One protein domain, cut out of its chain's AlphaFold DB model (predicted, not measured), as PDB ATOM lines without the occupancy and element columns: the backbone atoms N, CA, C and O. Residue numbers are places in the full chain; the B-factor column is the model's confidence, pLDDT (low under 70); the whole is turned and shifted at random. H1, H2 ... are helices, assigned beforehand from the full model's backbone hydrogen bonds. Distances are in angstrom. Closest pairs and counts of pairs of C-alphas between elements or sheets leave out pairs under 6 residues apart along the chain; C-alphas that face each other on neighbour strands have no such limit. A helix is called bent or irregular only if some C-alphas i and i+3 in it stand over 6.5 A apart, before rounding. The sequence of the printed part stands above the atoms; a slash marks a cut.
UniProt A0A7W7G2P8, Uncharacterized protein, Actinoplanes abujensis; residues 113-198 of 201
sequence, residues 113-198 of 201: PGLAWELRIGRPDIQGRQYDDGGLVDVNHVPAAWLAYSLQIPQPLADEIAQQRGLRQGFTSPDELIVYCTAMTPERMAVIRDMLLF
ATOM      1  N   PRO A 113     126.920  77.475  85.675       95.50
ATOM      2  CA  PRO A 113     127.250  78.857  86.011       95.50
ATOM      3  C   PRO A 113     128.743  79.192  85.881       95.50
ATOM      4  O   PRO A 113     129.075  80.361  85.655       95.50
ATOM      5  N   GLY A 114     129.628  78.199  86.046       95.94
ATOM      6  CA  GLY A 114     131.080  78.357  85.953       95.94
ATOM      7  C   GLY A 114     131.503  78.603  84.511       95.94
ATOM      8  O   GLY A 114     132.113  79.630  84.212       95.94
ATOM      9  N   LEU A 115     131.053  77.747  83.595       96.12
ATOM     10  CA  LEU A 115     131.265  77.946  82.165       96.12
ATOM     11  C   LEU A 115     130.640  79.260  81.674       96.12
ATOM     12  O   LEU A 115     131.239  79.978  80.876       96.12
ATOM     13  N   ALA A 116     129.468  79.646  82.187       95.81
ATOM     14  CA  ALA A 116     128.865  80.932  81.842       95.81
ATOM     15  C   ALA A 116     129.724  82.146  82.263       95.81
ATOM     16  O   ALA A 116     129.716  83.164  81.564       95.81
ATOM     17  N   TRP A 117     130.482  82.051  83.369       94.75
ATOM     18  CA  TRP A 117     131.479  83.063  83.749       94.75
ATOM     19  C   TRP A 117     132.637  83.112  82.753       94.75
ATOM     20  O   TRP A 117     132.992  84.202  82.301       94.75
ATOM     21  N   GLU A 118     133.193  81.957  82.384       95.06
ATOM     22  CA  GLU A 118     134.303  81.866  81.425       95.06
ATOM     23  C   GLU A 118     133.916  82.414  80.046       95.06
ATOM     24  O   GLU A 118     134.670  83.176  79.434       95.06
ATOM     25  N   LEU A 119     132.698  82.104  79.592       95.94
ATOM     26  CA  LEU A 119     132.132  82.594  78.334       95.94
ATOM     27  C   LEU A 119     131.639  84.045  78.404       95.94
ATOM     28  O   LEU A 119     131.302  84.617  77.365       95.94
ATOM     29  N   ARG A 120     131.629  84.654  79.599       96.81
ATOM     30  CA  ARG A 120     131.235  86.054  79.843       96.81
ATOM     31  C   ARG A 120     129.809  86.359  79.375       96.81
ATOM     32  O   ARG A 120     129.537  87.430  78.834       96.81
ATOM     33  N   ILE A 121     128.892  85.417  79.587       97.00
ATOM     34  CA  ILE A 121     127.485  85.572  79.199       97.00
ATOM     35  C   ILE A 121     126.852  86.722  79.982       97.00
ATOM     36  O   ILE A 121     126.974  86.803  81.205       97.00
ATOM     37  N   GLY A 122     126.161  87.614  79.273       96.69
ATOM     38  CA  GLY A 122     125.524  88.792  79.847       96.69
ATOM     39  C   GLY A 122     126.482  89.954  80.121       96.69
ATOM     40  O   GLY A 122     126.074  90.927  80.746       96.69
ATOM     41  N   ARG A 123     127.750  89.881  79.698       96.94
ATOM     42  CA  ARG A 123     128.778  90.897  79.987       96.94
ATOM     43  C   ARG A 123     129.250  91.614  78.717       96.94
ATOM     44  O   ARG A 123     130.377  91.387  78.270       96.94
ATOM     45  N   PRO A 124     128.418  92.495  78.121       95.88
ATOM     46  CA  PRO A 124     128.806  93.272  76.942       95.88
ATOM     47  C   PRO A 124     129.988  94.216  77.210       95.88
ATOM     48  O   PRO A 124     130.670  94.614  76.272       95.88
ATOM     49  N   ASP A 125     130.246  94.541  78.480       96.12
ATOM     50  CA  ASP A 125     131.327  95.410  78.935       96.12
ATOM     51  C   ASP A 125     132.724  94.779  78.847       96.12
ATOM     52  O   ASP A 125     133.725  95.497  78.831       96.12
ATOM     53  N   ILE A 126     132.810  93.448  78.762       95.06
ATOM     54  CA  ILE A 126     134.089  92.744  78.685       95.06
ATOM     55  C   ILE A 126     134.471  92.501  77.220       95.06
ATOM     56  O   ILE A 126     133.799  91.787  76.474       95.06
ATOM     57  N   GLN A 127     135.619  93.044  76.815       92.12
ATOM     58  CA  GLN A 127     136.154  92.882  75.462       92.12
ATOM     59  C   GLN A 127     136.637  91.450  75.186       92.12
ATOM     60  O   GLN A 127     137.073  90.739  76.090       92.12
ATOM     61  N   GLY A 128     136.609  91.030  73.917       87.25
ATOM     62  CA  GLY A 128     137.143  89.729  73.493       87.25
ATOM     63  C   GLY A 128     136.252  88.529  73.828       87.25
ATOM     64  O   GLY A 128     136.742  87.405  73.900       87.25
ATOM     65  N   ARG A 129     134.949  88.749  74.053       90.44
ATOM     66  CA  ARG A 129     133.973  87.658  74.166       90.44
ATOM     67  C   ARG A 129     133.893  86.886  72.843       90.44
ATOM     68  O   ARG A 129     133.730  87.487  71.785       90.44
ATOM     69  N   GLN A 130     134.021  85.564  72.915       90.38
ATOM     70  CA  GLN A 130     133.909  84.679  71.746       90.38
ATOM     71  C   GLN A 130     132.496  84.103  71.596       90.38
ATOM     72  O   GLN A 130     132.090  83.727  70.500       90.38
ATOM     73  N   TYR A 131     131.738  84.048  72.693       94.62
ATOM     74  CA  TYR A 131     130.382  83.523  72.711       94.62
ATOM     75  C   TYR A 131     129.355  84.626  72.424       94.62
ATOM     76  O   TYR A 131     129.343  85.676  73.073       94.62
ATOM     77  N   ASP A 132     128.473  84.380  71.454       94.81
ATOM     78  CA  ASP A 132     127.335  85.251  71.162       94.81
ATOM     79  C   ASP A 132     126.110  84.823  71.975       94.81
ATOM     80  O   ASP A 132     125.402  83.899  71.592       94.81
ATOM     81  N   ASP A 133     125.841  85.478  73.097       96.38
ATOM     82  CA  ASP A 133     124.672  85.210  73.946       96.38
ATOM     83  C   ASP A 133     123.357  85.820  73.423       96.38
ATOM     84  O   ASP A 133     122.341  85.800  74.117       96.38
ATOM     85  N   GLY A 134     123.353  86.369  72.203       95.19
ATOM     86  CA  GLY A 134     122.184  87.015  71.615       95.19
ATOM     87  C   GLY A 134     121.875  88.394  72.207       95.19
ATOM     88  O   GLY A 134     120.781  88.915  71.980       95.19
ATOM     89  N   GLY A 135     122.821  88.994  72.940       95.56
ATOM     90  CA  GLY A 135     122.689  90.327  73.529       95.56
ATOM     91  C   GLY A 135     122.061  90.311  74.918       95.56
ATOM     92  O   GLY A 135     121.274  91.202  75.242       95.56
ATOM     93  N   LEU A 136     122.363  89.289  75.723       97.56
ATOM     94  CA  LEU A 136     121.996  89.310  77.137       97.56
ATOM     95  C   LEU A 136     122.796  90.381  77.881       97.56
ATOM     96  O   LEU A 136     123.934  90.698  77.537       97.56
ATOM     97  N   VAL A 137     122.194  90.916  78.938       98.12
ATOM     98  CA  VAL A 137     122.802  91.914  79.814       98.12
ATOM     99  C   VAL A 137     122.535  91.512  81.258       98.12
ATOM    100  O   VAL A 137     121.391  91.466  81.708       98.12
ATOM    101  N   ASP A 138     123.608  91.209  81.979       97.88
ATOM    102  CA  ASP A 138     123.583  90.870  83.392       97.88
ATOM    103  C   ASP A 138     123.498  92.140  84.236       97.88
ATOM    104  O   ASP A 138     124.491  92.834  84.476       97.88
ATOM    105  N   VAL A 139     122.289  92.441  84.701       98.00
ATOM    106  CA  VAL A 139     121.994  93.666  85.449       98.00
ATOM    107  C   VAL A 139     122.822  93.753  86.730       98.00
ATOM    108  O   VAL A 139     123.175  94.848  87.166       98.00
ATOM    109  N   ASN A 140     123.200  92.615  87.312       97.75
ATOM    110  CA  ASN A 140     123.932  92.578  88.570       97.75
ATOM    111  C   ASN A 140     125.437  92.841  88.405       97.75
ATOM    112  O   ASN A 140     126.089  93.278  89.348       97.75
ATOM    113  N   HIS A 141     125.986  92.673  87.203       97.06
ATOM    114  CA  HIS A 141     127.437  92.737  87.000       97.06
ATOM    115  C   HIS A 141     127.885  93.761  85.960       97.06
ATOM    116  O   HIS A 141     129.057  94.139  85.942       97.06
ATOM    117  N   VAL A 142     126.981  94.237  85.105       98.00
ATOM    118  CA  VAL A 142     127.307  95.229  84.075       98.00
ATOM    119  C   VAL A 142     127.355  96.645  84.684       98.00
ATOM    120  O   VAL A 142     126.467  97.014  85.462       98.00
ATOM    121  N   PRO A 143     128.369  97.476  84.367       97.69
ATOM    122  CA  PRO A 143     128.435  98.874  84.809       97.69
ATOM    123  C   PRO A 143     127.299  99.740  84.245       97.69
ATOM    124  O   PRO A 143     126.838  99.507  83.130       97.69
ATOM    125  N   ALA A 144     126.903 100.801  84.958       97.75
ATOM    126  CA  ALA A 144     125.778 101.663  84.570       97.75
ATOM    127  C   ALA A 144     125.898 102.229  83.142       97.75
ATOM    128  O   ALA A 144     124.960 102.130  82.356       97.75
ATOM    129  N   ALA A 145     127.072 102.734  82.752       97.56
ATOM    130  CA  ALA A 145     127.301 103.233  81.389       97.56
ATOM    131  C   ALA A 145     127.032 102.165  80.307       97.56
ATOM    132  O   ALA A 145     126.472 102.455  79.251       97.56
ATOM    133  N   TRP A 146     127.376 100.904  80.590       97.94
ATOM    134  CA  TRP A 146     127.115  99.785  79.687       97.94
ATOM    135  C   TRP A 146     125.664  99.311  79.727       97.94
ATOM    136  O   TRP A 146     125.163  98.875  78.690       97.94
ATOM    137  N   LEU A 147     124.971  99.426  80.865       97.75
ATOM    138  CA  LEU A 147     123.523  99.207  80.938       97.75
ATOM    139  C   LEU A 147     122.784 100.214  80.050       97.75
ATOM    140  O   LEU A 147     121.968  99.804  79.227       97.75
ATOM    141  N   ALA A 148     123.121 101.504  80.162       97.75
ATOM    142  CA  ALA A 148     122.547 102.568  79.342       97.75
ATOM    143  C   ALA A 148     122.742 102.299  77.845       97.75
ATOM    144  O   ALA A 148     121.780 102.305  77.077       97.75
ATOM    145  N   TYR A 149     123.976 101.979  77.449       97.31
ATOM    146  CA  TYR A 149     124.315 101.673  76.064       97.31
ATOM    147  C   TYR A 149     123.614 100.410  75.541       97.31
ATOM    148  O   TYR A 149     122.958 100.445  74.501       97.31
ATOM    149  N   SER A 150     123.725  99.293  76.263       96.44
ATOM    150  CA  SER A 150     123.295  97.977  75.768       96.44
ATOM    151  C   SER A 150     121.776  97.819  75.770       96.44
ATOM    152  O   SER A 150     121.224  97.206  74.861       96.44
ATOM    153  N   LEU A 151     121.099  98.379  76.778       96.62
ATOM    154  CA  LEU A 151     119.639  98.325  76.908       96.62
ATOM    155  C   LEU A 151     118.943  99.542  76.278       96.62
ATOM    156  O   LEU A 151     117.718  99.620  76.315       96.62
ATOM    157  N   GLN A 152     119.710 100.486  75.718       96.69
ATOM    158  CA  GLN A 152     119.212 101.744  75.150       96.69
ATOM    159  C   GLN A 152     118.308 102.517  76.127       96.69
ATOM    160  O   GLN A 152     117.250 103.043  75.767       96.69
ATOM    161  N   ILE A 153     118.722 102.571  77.395       96.19
ATOM    162  CA  ILE A 153     118.023 103.296  78.460       96.19
ATOM    163  C   ILE A 153     118.766 104.592  78.819       96.19
ATOM    164  O   ILE A 153     119.981 104.671  78.637       96.19
ATOM    165  N   PRO A 154     118.070 105.619  79.344       96.50
ATOM    166  CA  PRO A 154     118.724 106.849  79.781       96.50
ATOM    167  C   PRO A 154     119.774 106.587  80.866       96.50
ATOM    168  O   PRO A 154     119.529 105.798  81.780       96.50
ATOM    169  N   GLN A 155     120.895 107.315  80.817       97.38
ATOM    170  CA  GLN A 155     121.961 107.211  81.820       97.38
ATOM    171  C   GLN A 155     121.452 107.366  83.268       97.38
ATOM    172  O   GLN A 155     121.797 106.513  84.081       97.38
ATOM    173  N   PRO A 156     120.557 108.326  83.600       97.62
ATOM    174  CA  PRO A 156     120.041 108.448  84.967       97.62
ATOM    175  C   PRO A 156     119.309 107.198  85.476       97.62
ATOM    176  O   PRO A 156     119.415 106.863  86.649       97.62
ATOM    177  N   LEU A 157     118.599 106.477  84.596       97.44
ATOM    178  CA  LEU A 157     117.946 105.217  84.966       97.44
ATOM    179  C   LEU A 157     118.982 104.105  85.185       97.44
ATOM    180  O   LEU A 157     118.846 103.309  86.106       97.44
ATOM    181  N   ALA A 158     120.029 104.043  84.363       98.12
ATOM    182  CA  ALA A 158     121.100 103.069  84.558       98.12
ATOM    183  C   ALA A 158     121.872 103.296  85.871       98.12
ATOM    184  O   ALA A 158     122.241 102.329  86.541       98.12
ATOM    185  N   ASP A 159     122.082 104.558  86.253       98.12
ATOM    186  CA  ASP A 159     122.705 104.928  87.527       98.12
ATOM    187  C   ASP A 159     121.797 104.569  88.717       98.12
ATOM    188  O   ASP A 159     122.275 103.996  89.697       98.12
ATOM    189  N   GLU A 160     120.483 104.812  88.607       97.94
ATOM    190  CA  GLU A 160     119.487 104.384  89.604       97.94
ATOM    191  C   GLU A 160     119.506 102.858  89.790       97.94
ATOM    192  O   GLU A 160     119.592 102.376  90.920       97.94
ATOM    193  N   ILE A 161     119.523 102.085  88.696       98.00
ATOM    194  CA  ILE A 161     119.641 100.619  88.745       98.00
ATOM    195  C   ILE A 161     120.918 100.204  89.486       98.00
ATOM    196  O   ILE A 161     120.871  99.322  90.345       98.00
ATOM    197  N   ALA A 162     122.060 100.830  89.191       97.38
ATOM    198  CA  ALA A 162     123.329 100.506  89.842       97.38
ATOM    199  C   ALA A 162     123.341 100.864  91.340       97.38
ATOM    200  O   ALA A 162     123.900 100.109  92.141       97.38
ATOM    201  N   GLN A 163     122.703 101.973  91.725       97.62
ATOM    202  CA  GLN A 163     122.525 102.364  93.122       97.62
ATOM    203  C   GLN A 163     121.648 101.350  93.868       97.62
ATOM    204  O   GLN A 163     122.057 100.821  94.904       97.62
ATOM    205  N   GLN A 164     120.466 101.044  93.329       98.00
ATOM    206  CA  GLN A 164     119.522 100.099  93.928       98.00
ATOM    207  C   GLN A 164     120.119  98.693  94.024       98.00
ATOM    208  O   GLN A 164     119.998  98.041  95.057       98.00
ATOM    209  N   ARG A 165     120.867  98.257  93.007       97.19
ATOM    210  CA  ARG A 165     121.631  97.005  93.042       97.19
ATOM    211  C   ARG A 165     122.536  96.907  94.271       97.19
ATOM    212  O   ARG A 165     122.544  95.874  94.936       97.19
ATOM    213  N   GLY A 166     123.289  97.968  94.573       95.75
ATOM    214  CA  GLY A 166     124.198  98.003  95.721       95.75
ATOM    215  C   GLY A 166     123.463  97.922  97.060       95.75
ATOM    216  O   GLY A 166     123.882  97.187  97.949       95.75
ATOM    217  N   LEU A 167     122.329  98.618  97.184       96.62
ATOM    218  CA  LEU A 167     121.502  98.607  98.396       96.62
ATOM    219  C   LEU A 167     120.864  97.239  98.674       96.62
ATOM    220  O   LEU A 167     120.612  96.900  99.828       96.62
ATOM    221  N   ARG A 168     120.593  96.466  97.622       94.69
ATOM    222  CA  ARG A 168     119.842  95.205  97.692       94.69
ATOM    223  C   ARG A 168     120.705  93.955  97.637       94.69
ATOM    224  O   ARG A 168     120.176  92.863  97.793       94.69
ATOM    225  N   GLN A 169     122.011  94.121  97.424       94.44
ATOM    226  CA  GLN A 169     122.928  93.018  97.120       94.44
ATOM    227  C   GLN A 169     122.501  92.247  95.857       94.44
ATOM    228  O   GLN A 169     122.636  91.030  95.768       94.44
ATOM    229  N   GLY A 170     121.994  92.982  94.864       95.69
ATOM    230  CA  GLY A 170     121.519  92.439  93.596       95.69
ATOM    231  C   GLY A 170     120.011  92.329  93.467       95.69
ATOM    232  O   GLY A 170     119.255  92.509  94.414       95.69
ATOM    233  N   PHE A 171     119.595  92.054  92.236       97.69
ATOM    234  CA  PHE A 171     118.217  91.762  91.867       97.69
ATOM    235  C   PHE A 171     118.090  90.287  91.493       97.69
ATOM    236  O   PHE A 171     119.029  89.698  90.955       97.69
ATOM    237  N   THR A 172     116.919  89.698  91.715       96.25
ATOM    238  CA  THR A 172     116.622  88.313  91.314       96.25
ATOM    239  C   THR A 172     115.662  88.234  90.129       96.25
ATOM    240  O   THR A 172     115.574  87.198  89.469       96.25
ATOM    241  N   SER A 173     114.948  89.323  89.831       95.81
ATOM    242  CA  SER A 173     113.932  89.349  88.780       95.81
ATOM    243  C   SER A 173     113.779  90.724  88.115       95.81
ATOM    244  O   SER A 173     114.122  91.747  88.713       95.81
ATOM    245  N   PRO A 174     113.211  90.783  86.891       96.12
ATOM    246  CA  PRO A 174     112.871  92.046  86.235       96.12
ATOM    247  C   PRO A 174     111.894  92.909  87.038       96.12
ATOM    248  O   PRO A 174     111.968  94.132  86.983       96.12
ATOM    249  N   ASP A 175     110.974  92.287  87.776       95.69
ATOM    250  CA  ASP A 175     109.888  93.004  88.444       95.69
ATOM    251  C   ASP A 175     110.414  93.853  89.612       95.69
ATOM    252  O   ASP A 175     109.906  94.944  89.858       95.69
ATOM    253  N   GLU A 176     111.515  93.439  90.248       96.75
ATOM    254  CA  GLU A 176     112.222  94.264  91.233       96.75
ATOM    255  C   GLU A 176     112.704  95.601  90.652       96.75
ATOM    256  O   GLU A 176     112.698  96.611  91.352       96.75
ATOM    257  N   LEU A 177     113.073  95.650  89.368       96.81
ATOM    258  CA  LEU A 177     113.478  96.908  88.737       96.81
ATOM    259  C   LEU A 177     112.305  97.886  88.635       96.81
ATOM    260  O   LEU A 177     112.515  99.076  88.819       96.81
ATOM    261  N   ILE A 178     111.082  97.400  88.397       96.62
ATOM    262  CA  ILE A 178     109.873  98.243  88.404       96.62
ATOM    263  C   ILE A 178     109.579  98.739  89.825       96.62
ATOM    264  O   ILE A 178     109.183  99.884  90.015       96.62
ATOM    265  N   VAL A 179     109.763  97.879  90.830       96.31
ATOM    266  CA  VAL A 179     109.454  98.216  92.226       96.31
ATOM    267  C   VAL A 179     110.449  99.226  92.803       96.31
ATOM    268  O   VAL A 179     110.047 100.102  93.567       96.31
ATOM    269  N   TYR A 180     111.737  99.105  92.470       96.44
ATOM    270  CA  TYR A 180     112.799  99.872  93.132       96.44
ATOM    271  C   TYR A 180     113.404 100.992  92.293       96.44
ATOM    272  O   TYR A 180     114.020 101.885  92.871       96.44
ATOM    273  N   CYS A 181     113.249 100.970  90.967       96.25
ATOM    274  CA  CYS A 181     113.743 102.039  90.102       96.25
ATOM    275  C   CYS A 181     112.566 102.887  89.623       96.25
ATOM    276  O   CYS A 181     111.762 102.461  88.796       96.25
ATOM    277  N   THR A 182     112.484 104.112  90.124       93.00
ATOM    278  CA  THR A 182     111.387 105.056  89.886       93.00
ATOM    279  C   THR A 182     111.209 105.361  88.400       93.00
ATOM    280  O   THR A 182     110.087 105.525  87.925       93.00
ATOM    281  N   ALA A 183     112.307 105.427  87.640       90.94
ATOM    282  CA  ALA A 183     112.264 105.709  86.206       90.94
ATOM    283  C   ALA A 183     111.965 104.467  85.331       90.94
ATOM    284  O   ALA A 183     111.886 104.585  84.100       90.94
ATOM    285  N   MET A 184     111.796 103.278  85.926       96.00
ATOM    286  CA  MET A 184     111.465 102.043  85.212       96.00
ATOM    287  C   MET A 184     109.947 101.864  85.094       96.00
ATOM    288  O   MET A 184     109.279 101.432  86.029       96.00
ATOM    289  N   THR A 185     109.393 102.142  83.911       94.62
ATOM    290  CA  THR A 185     107.964 101.917  83.639       94.62
ATOM    291  C   THR A 185     107.691 100.492  83.130       94.62
ATOM    292  O   THR A 185     108.590  99.867  82.550       94.62
ATOM    293  N   PRO A 186     106.457  99.964  83.275       94.81
ATOM    294  CA  PRO A 186     106.078  98.658  82.727       94.81
ATOM    295  C   PRO A 186     106.291  98.539  81.211       94.81
ATOM    296  O   PRO A 186     106.730  97.496  80.728       94.81
ATOM    297  N   GLU A 187     106.044  99.610  80.455       94.38
ATOM    298  CA  GLU A 187     106.219  99.643  78.998       94.38
ATOM    299  C   GLU A 187     107.697  99.532  78.626       94.38
ATOM    300  O   GLU A 187     108.062  98.760  77.740       94.38
ATOM    301  N   ARG A 188     108.571 100.258  79.335       94.19
ATOM    302  CA  ARG A 188     110.020 100.155  79.135       94.19
ATOM    303  C   ARG A 188     110.516  98.761  79.492       94.19
ATOM    304  O   ARG A 188     111.302  98.191  78.738       94.19
ATOM    305  N   MET A 189     110.035  98.204  80.604       96.19
ATOM    306  CA  MET A 189     110.366  96.842  81.005       96.19
ATOM    307  C   MET A 189     109.983  95.836  79.915       96.19
ATOM    308  O   MET A 189     110.794  94.981  79.579       96.19
ATOM    309  N   ALA A 190     108.793  95.951  79.317       95.38
ATOM    310  CA  ALA A 190     108.347  95.043  78.259       95.38
ATOM    311  C   ALA A 190     109.307  95.001  77.054       95.38
ATOM    312  O   ALA A 190     109.496  93.940  76.467       95.38
ATOM    313  N   VAL A 191     109.956  96.123  76.724       94.12
ATOM    314  CA  VAL A 191     110.923  96.205  75.615       94.12
ATOM    315  C   VAL A 191     112.233  95.481  75.933       94.12
ATOM    316  O   VAL A 191     112.790  94.807  75.067       94.12
ATOM    317  N   ILE A 192     112.740  95.611  77.161       95.62
ATOM    318  CA  ILE A 192     114.078  95.114  77.527       95.62
ATOM    319  C   ILE A 192     114.059  93.768  78.256       95.62
ATOM    320  O   ILE A 192     115.117  93.156  78.389       95.62
ATOM    321  N   ARG A 193     112.891  93.283  78.709       95.88
ATOM    322  CA  ARG A 193     112.730  92.076  79.548       95.88
ATOM    323  C   ARG A 193     113.504  90.878  79.000       95.88
ATOM    324  O   ARG A 193     114.242  90.230  79.739       95.88
ATOM    325  N   ASP A 194     113.412  90.641  77.697       95.50
ATOM    326  CA  ASP A 194     114.062  89.505  77.041       95.50
ATOM    327  C   ASP A 194     115.587  89.618  76.972       95.50
ATOM    328  O   ASP A 194     116.252  88.629  76.665       95.50
ATOM    329  N   MET A 195     116.172  90.785  77.238       97.00
ATOM    330  CA  MET A 195     117.624  90.998  77.299       97.00
ATOM    331  C   MET A 195     118.186  90.833  78.715       97.00
ATOM    332  O   MET A 195     119.389  90.651  78.861       97.00
ATOM    333  N   LEU A 196     117.346  90.868  79.754       97.75
ATOM    334  CA  LEU A 196     117.825  90.886  81.135       97.75
ATOM    335  C   LEU A 196     118.270  89.499  81.612       97.75
ATOM    336  O   LEU A 196     117.612  88.480  81.361       97.75
ATOM    337  N   LEU A 197     119.379  89.485  82.341       97.31
ATOM    338  CA  LEU A 197     119.906  88.351  83.085       97.31
ATOM    339  C   LEU A 197     120.233  88.813  84.513       97.31
ATOM    340  O   LEU A 197     120.652  89.952  84.718       97.31
ATOM    341  N   PHE A 198     120.039  87.929  85.491       96.81
ATOM    342  CA  PHE A 198     120.288  88.205  86.906       96.81
ATOM    343  C   PHE A 198     121.112  87.068  87.488       96.81
ATOM    344  O   PHE A 198     120.591  85.983  87.749       96.81
TER     345      PHE A 198
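What this domain is: This is residues 113 to 198 of the 201 residues of an uncharacterized protein of Actinoplanes abujensis (UniProt A0A7W7G2P8). The longest helix, H3, forms a corner with H2, and this pair makes one side of a four-helix body, with the helical hairpin of H4 and H5 making the other side. H1 sits away from these four at one end of the longest axis, together with a wide loop from the long stretch 119 to 143, which then leads into the body; there residues 137 to 138 pair as short strands do, parallel, with residues 196 to 197. The printed part has 86 residues with five named helices, in the order H1, H2, H3, H4, H5, and no named strand; its class is all helix. It is compact, with a radius of gyration of the C-alphas of 12.4 A and spans of 35 by 24 by 19 A.

Where its parts are: H3, residues 155 to 168, measures 20.0 A from first to last C-alpha and begins at C-alpha 155 at (121.961, 107.211, 81.820). Before it comes H2, residues 144 to 151. After it come H4, residues 174 to 180, and H5, residues 186 to 195, which measures 14.9 A and ends at C-alpha 195 at (117.624, 90.998, 77.299). H5 is irregular: C-alphas 191 and 194 are 7.5 A apart. H1, residues 113 to 118, begins at C-alpha 113 at (127.250, 78.857, 86.011).

How they stand to each other: H3 and H2 touch, opposite ways at a steep tilt of 65 degrees; their closest C-alphas, of Ala 158 and Ala 144, are 4.9 A apart. H3 and H4 are close but not clearly touching, about perpendicular at 89 degrees, with the C-alphas of Gln 164 and Tyr 180 closest at 6.8 A. H4 and H5 touch and form a helical hairpin, opposite ways at a steep tilt of 43 degrees; their closest C-alphas, of Pro 174 and Arg 193, are 6.7 A apart. H5 and H2 are close but not clearly touching, about perpendicular at 87 degrees, with the C-alphas of Ile 192 and Leu 151 closest at 6.5 A. H3 and H5 are apart, as are H2 and H4. H1 is apart from H2, H3, H4 and H5. In H1, H2 and H3 every backbone O i to N i+4 pair is within hydrogen-bond range; in H4 it is 2 of 3 and in H5 4 of 6.

The domain as a whole: The C-alphas of Gln 130 and Thr 182, 35.4 A apart, are the two farthest from each other. The printed part has no cut. The link from H1 to H2, with 25 residues, is long, and the links H2 to H3, H3 to H4 and H4 to H5 are tight. The mean pLDDT of the printed part is 96.1, and no printed residue is under 70.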